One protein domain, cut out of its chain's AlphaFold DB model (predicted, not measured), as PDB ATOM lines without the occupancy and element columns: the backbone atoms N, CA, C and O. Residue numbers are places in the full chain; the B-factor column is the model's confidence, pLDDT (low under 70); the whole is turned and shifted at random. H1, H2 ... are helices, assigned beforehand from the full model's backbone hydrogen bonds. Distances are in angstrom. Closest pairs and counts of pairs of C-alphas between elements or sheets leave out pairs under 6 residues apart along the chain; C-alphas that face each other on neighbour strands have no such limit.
ATOM      1  N   SER A   8     -12.044   2.080  32.237       94.44
ATOM      2  CA  SER A   8     -11.295   1.325  31.229       94.44
ATOM      3  C   SER A   8     -11.489  -0.184  31.353       94.44
ATOM      4  O   SER A   8     -11.579  -0.862  30.332       94.44
ATOM      5  N   GLU A   9     -11.568  -0.710  32.574       93.44
ATOM      6  CA  GLU A   9     -11.832  -2.132  32.818       93.44
ATOM      7  C   GLU A   9     -13.234  -2.498  32.341       93.44
ATOM      8  O   GLU A   9     -13.364  -3.409  31.524       93.44
ATOM      9  N   ARG A  10     -14.237  -1.675  32.674       93.94
ATOM     10  CA  ARG A  10     -15.615  -1.868  32.203       93.94
ATOM     11  C   ARG A  10     -15.728  -1.913  30.692       93.94
ATOM     12  O   ARG A  10     -16.445  -2.737  30.131       93.94
ATOM     13  N   GLN A  11     -15.021  -1.018  30.006       95.44
ATOM     14  CA  GLN A  11     -15.004  -1.013  28.544       95.44
ATOM     15  C   GLN A  11     -14.361  -2.279  27.976       95.44
ATOM     16  O   GLN A  11     -14.906  -2.860  27.041       95.44
ATOM     17  N   ARG A  12     -13.241  -2.735  28.549       93.31
ATOM     18  CA  ARG A  12     -12.584  -3.982  28.128       93.31
ATOM     19  C   ARG A  12     -13.456  -5.205  28.385       93.31
ATOM     20  O   ARG A  12     -13.509  -6.090  27.536       93.31
ATOM     21  N   PHE A  13     -14.150  -5.236  29.520       92.69
ATOM     22  CA  PHE A  13     -15.097  -6.289  29.855       92.69
ATOM     23  C   PHE A  13     -16.213  -6.367  28.806       92.69
ATOM     24  O   PHE A  13     -16.413  -7.416  28.199       92.69
ATOM     25  N   LEU A  14     -16.859  -5.236  28.493       92.81
ATOM     26  CA  LEU A  14     -17.897  -5.167  27.456       92.81
ATOM     27  C   LEU A  14     -17.380  -5.554  26.064       92.81
ATOM     28  O   LEU A  14     -18.061  -6.279  25.346       92.81
ATOM     29  N   GLN A  15     -16.170  -5.128  25.699       92.19
ATOM     30  CA  GLN A  15     -15.559  -5.493  24.419       92.19
ATOM     31  C   GLN A  15     -15.317  -7.003  24.316       92.19
ATOM     32  O   GLN A  15     -15.534  -7.602  23.265       92.19
ATOM     33  N   ARG A  16     -14.894  -7.647  25.411       89.94
ATOM     34  CA  ARG A  16     -14.683  -9.099  25.439       89.94
ATOM     35  C   ARG A  16     -16.000  -9.880  25.333       89.94
ATOM     36  O   ARG A  16     -15.994 -10.996  24.826       89.94
ATOM     37  N   LEU A  17     -17.124  -9.286  25.742       91.94
ATOM     38  CA  LEU A  17     -18.460  -9.865  25.571       91.94
ATOM     39  C   LEU A  17     -18.988  -9.783  24.127       91.94
ATOM     40  O   LEU A  17     -19.855 -10.573  23.764       91.94
ATOM     41  N   GLU A  18     -18.506  -8.853  23.297       89.38
ATOM     42  CA  GLU A  18     -19.109  -8.518  21.993       89.38
ATOM     43  C   GLU A  18     -19.094  -9.671  20.967       89.38
ATOM     44  O   GLU A  18     -19.892  -9.673  20.035       89.38
ATOM     45  N   GLY A  19     -18.259 -10.695  21.167       84.44
ATOM     46  CA  GLY A  19     -18.176 -11.880  20.303       84.44
ATOM     47  C   GLY A  19     -18.713 -13.179  20.907       84.44
ATOM     48  O   GLY A  19     -18.539 -14.225  20.291       84.44
ATOM     49  N   LEU A  20     -19.305 -13.142  22.104       88.56
ATOM     50  CA  LEU A  20     -19.757 -14.341  22.817       88.56
ATOM     51  C   LEU A  20     -21.250 -14.620  22.618       88.56
ATOM     52  O   LEU A  20     -22.042 -13.721  22.307       88.56
ATOM     53  N   SER A  21     -21.644 -15.879  22.836       91.44
ATOM     54  CA  SER A  21     -23.049 -16.292  22.828       91.44
ATOM     55  C   SER A  21     -23.860 -15.481  23.853       91.44
ATOM     56  O   SER A  21     -23.322 -14.915  24.809       91.44
ATOM     57  N   SER A  22     -25.172 -15.344  23.653       91.06
ATOM     58  CA  SER A  22     -26.036 -14.653  24.626       91.06
ATOM     59  C   SER A  22     -26.000 -15.312  26.007       91.06
ATOM     60  O   SER A  22     -25.989 -14.607  27.014       91.06
ATOM     61  N   GLU A  23     -25.933 -16.641  26.046       91.56
ATOM     62  CA  GLU A  23     -25.877 -17.429  27.278       91.56
ATOM     63  C   GLU A  23     -24.552 -17.214  28.017       91.56
ATOM     64  O   GLU A  23     -24.550 -16.892  29.208       91.56
ATOM     65  N   ASP A  24     -23.421 -17.280  27.305       91.50
ATOM     66  CA  ASP A  24     -22.105 -17.016  27.894       91.50
ATOM     67  C   ASP A  24     -22.004 -15.584  28.402       91.50
ATOM     68  O   ASP A  24     -21.501 -15.352  29.501       91.50
ATOM     69  N   ARG A  25     -22.531 -14.611  27.647       93.88
ATOM     70  CA  ARG A  25     -22.551 -13.213  28.089       93.88
ATOM     71  C   ARG A  25     -23.271 -13.050  29.420       93.88
ATOM     72  O   ARG A  25     -22.752 -12.368  30.300       93.88
ATOM     73  N   GLN A  26     -24.433 -13.680  29.582       94.12
ATOM     74  CA  GLN A  26     -25.193 -13.631  30.830       94.12
ATOM     75  C   GLN A  26     -24.453 -14.327  31.977       94.12
ATOM     76  O   GLN A  26     -24.359 -13.762  33.071       94.12
ATOM     77  N   ARG A  27     -23.879 -15.515  31.730       94.94
ATOM     78  CA  ARG A  27     -23.072 -16.240  32.728       94.94
ATOM     79  C   ARG A  27     -21.910 -15.378  33.221       94.94
ATOM     80  O   ARG A  27     -21.754 -15.179  34.423       94.94
ATOM     81  N   ILE A  28     -21.140 -14.824  32.289       95.38
ATOM     82  CA  ILE A  28     -19.935 -14.035  32.563       95.38
ATOM     83  C   ILE A  28     -20.284 -12.723  33.270       95.38
ATOM     84  O   ILE A  28     -19.610 -12.348  34.223       95.38
ATOM     85  N   GLN A  29     -21.362 -12.038  32.871       94.69
ATOM     86  CA  GLN A  29     -21.838 -10.844  33.578       94.69
ATOM     87  C   GLN A  29     -22.206 -11.148  35.030       94.69
ATOM     88  O   GLN A  29     -21.818 -10.404  35.929       94.69
ATOM     89  N   LYS A  30     -22.916 -12.254  35.273       95.56
ATOM     90  CA  LYS A  30     -23.304 -12.662  36.625       95.56
ATOM     91  C   LYS A  30     -22.086 -12.998  37.487       95.56
ATOM     92  O   LYS A  30     -22.009 -12.557  38.630       95.56
ATOM     93  N   GLU A  31     -21.129 -13.743  36.941       95.38
ATOM     94  CA  GLU A  31     -19.880 -14.074  37.635       95.38
ATOM     95  C   GLU A  31     -19.050 -12.828  37.954       95.38
ATOM     96  O   GLU A  31     -18.539 -12.705  39.065       95.38
ATOM     97  N   HIS A  32     -18.963 -11.889  37.013       95.38
ATOM     98  CA  HIS A  32     -18.219 -10.648  37.189       95.38
ATOM     99  C   HIS A  32     -18.844  -9.763  38.273       95.38
ATOM    100  O   HIS A  32     -18.133  -9.216  39.112       95.38
ATOM    101  N   VAL A  33     -20.178  -9.675  38.324       94.69
ATOM    102  CA  VAL A  33     -20.885  -8.969  39.404       94.69
ATOM    103  C   VAL A  33     -20.641  -9.646  40.755       94.69
ATOM    104  O   VAL A  33     -20.342  -8.958  41.727       94.69
ATOM    105  N   ALA A  34     -20.695 -10.980  40.825       94.88
ATOM    106  CA  ALA A  34     -20.397 -11.718  42.055       94.88
ATOM    107  C   ALA A  34     -18.946 -11.499  42.523       94.88
ATOM    108  O   ALA A  34     -18.688 -11.338  43.717       94.88
ATOM    109  N   TYR A  35     -17.994 -11.430  41.590       95.00
ATOM    110  CA  TYR A  35     -16.615 -11.049  41.884       95.00
ATOM    111  C   TYR A  35     -16.527  -9.604  42.394       95.00
ATOM    112  O   TYR A  35     -15.930  -9.367  43.438       95.00
ATOM    113  N   MET A  36     -17.194  -8.646  41.745       94.69
ATOM    114  CA  MET A  36     -17.206  -7.245  42.184       94.69
ATOM    115  C   MET A  36     -17.817  -7.061  43.578       94.69
ATOM    116  O   MET A  36     -17.305  -6.276  44.379       94.69
ATOM    117  N   ASN A  37     -18.839  -7.846  43.914       94.62
ATOM    118  CA  ASN A  37     -19.435  -7.882  45.250       94.62
ATOM    119  C   ASN A  37     -18.537  -8.574  46.294       94.62
ATOM    120  O   ASN A  37     -18.764  -8.438  47.496       94.62
ATOM    121  N   GLY A  38     -17.498  -9.290  45.858       93.50
ATOM    122  CA  GLY A  38     -16.616 -10.078  46.716       93.50
ATOM    123  C   GLY A  38     -17.206 -11.422  47.152       93.50
ATOM    124  O   GLY A  38     -16.701 -12.013  48.103       93.50
ATOM    125  N   GLU A  39     -18.264 -11.895  46.484       93.69
ATOM    126  CA  GLU A  39     -18.862 -13.226  46.678       93.69
ATOM    127  C   GLU A  39     -18.003 -14.324  46.032       93.69
ATOM    128  O   GLU A  39     -17.957 -15.454  46.517       93.69
ATOM    129  N   ARG A  40     -17.284 -13.989  44.951       92.75
ATOM    130  CA  ARG A  40     -16.253 -14.843  44.343       92.75
ATOM    131  C   ARG A  40     -14.864 -14.262  44.559       92.75
ATOM    132  O   ARG A  40     -14.660 -13.061  44.451       92.75
ATOM    133  N   ALA A  41     -13.896 -15.153  44.776       90.75
ATOM    134  CA  ALA A  41     -12.477 -14.802  44.847       90.75
ATOM    135  C   ALA A  41     -11.843 -14.565  43.462       90.75
ATOM    136  O   ALA A  41     -10.842 -13.863  43.357       90.75
ATOM    137  N   THR A  42     -12.409 -15.158  42.406       90.00
ATOM    138  CA  THR A  42     -11.908 -15.056  41.028       90.00
ATOM    139  C   THR A  42     -12.929 -14.364  40.137       90.00
ATOM    140  O   THR A  42     -14.126 -14.644  40.255       90.00
ATOM    141  N   ASP A  43     -12.446 -13.547  39.205       91.56
ATOM    142  CA  ASP A  43     -13.274 -12.914  38.176       91.56
ATOM    143  C   ASP A  43     -13.871 -13.945  37.192       91.56
ATOM    144  O   ASP A  43     -13.538 -15.137  37.225       91.56
ATOM    145  N   ALA A  44     -14.782 -13.482  36.338       90.62
ATOM    146  CA  ALA A  44     -15.492 -14.286  35.358       90.62
ATOM    147  C   ALA A  44     -14.553 -14.936  34.334       90.62
ATOM    148  O   ALA A  44     -13.649 -14.295  33.785       90.62
ATOM    149  N   ASN A  45     -14.806 -16.211  34.030       89.44
ATOM    150  CA  ASN A  45     -14.023 -16.948  33.042       89.44
ATOM    151  C   ASN A  45     -14.697 -16.907  31.662       89.44
ATOM    152  O   ASN A  45     -15.829 -17.367  31.490       89.44
ATOM    153  N   PHE A  46     -13.964 -16.401  30.670       86.75
ATOM    154  CA  PHE A  46     -14.421 -16.264  29.285       86.75
ATOM    155  C   PHE A  46     -14.193 -17.528  28.437       86.75
ATOM    156  O   PHE A  46     -14.705 -17.592  27.324       86.75
ATOM    157  N   GLY A  47     -13.467 -18.527  28.956       77.06
ATOM    158  CA  GLY A  47     -13.110 -19.745  28.223       77.06
ATOM    159  C   GLY A  47     -11.936 -19.526  27.259       77.06
ATOM    160  O   GLY A  47     -11.914 -18.589  26.462       77.06
ATOM    161  N   GLU A  48     -10.929 -20.395  27.339       62.09
ATOM    162  CA  GLU A  48      -9.666 -20.253  26.598       62.09
ATOM    163  C   GLU A  48      -9.687 -20.888  25.192       62.09
ATOM    164  O   GLU A  48      -8.721 -20.770  24.446       62.09
TER     165      GLU A  48
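This is residues 8 to 48 of the 213 residues of an uncharacterized protein of Phytophthora parasitica P1976 (UniProt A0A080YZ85). Two helices make a narrow V, joined at its point by a tight link, and after the longer second helix an unnamed tail, residues 38 to 48, turns and folds back along it. The printed part has 41 residues with two named helices, H1 then H2, and no named strand; its class is all helix. It is compact, with a radius of gyration of the C-alphas of 9.9 A and spans of 26 by 23 by 17 A.

Find C-alpha 8 at (-11.295, 1.325, 31.229); from there H1, residues 8 to 17, runs 14.4 A. Next look at C-alpha 22 at (-26.036, -14.653, 24.626), where H2, residues 22 to 37, begins; it runs 22.7 A to C-alpha 37 at (-19.435, -7.882, 45.250).

H1 and H2 are close but not clearly touching; their closest C-alphas, those of Leu 17 and Arg 25, are 5.9 A apart. They run opposite ways at a shallow tilt of 28 degrees. In H1 and H2 every O i to N i+4 pair is within hydrogen-bond range.

The two C-alphas farthest apart, those of Gly 19 and Gly 38, are 26.5 A apart. The printed part has no cut. Its mean pLDDT is 91.5, and residue 48 is under 70.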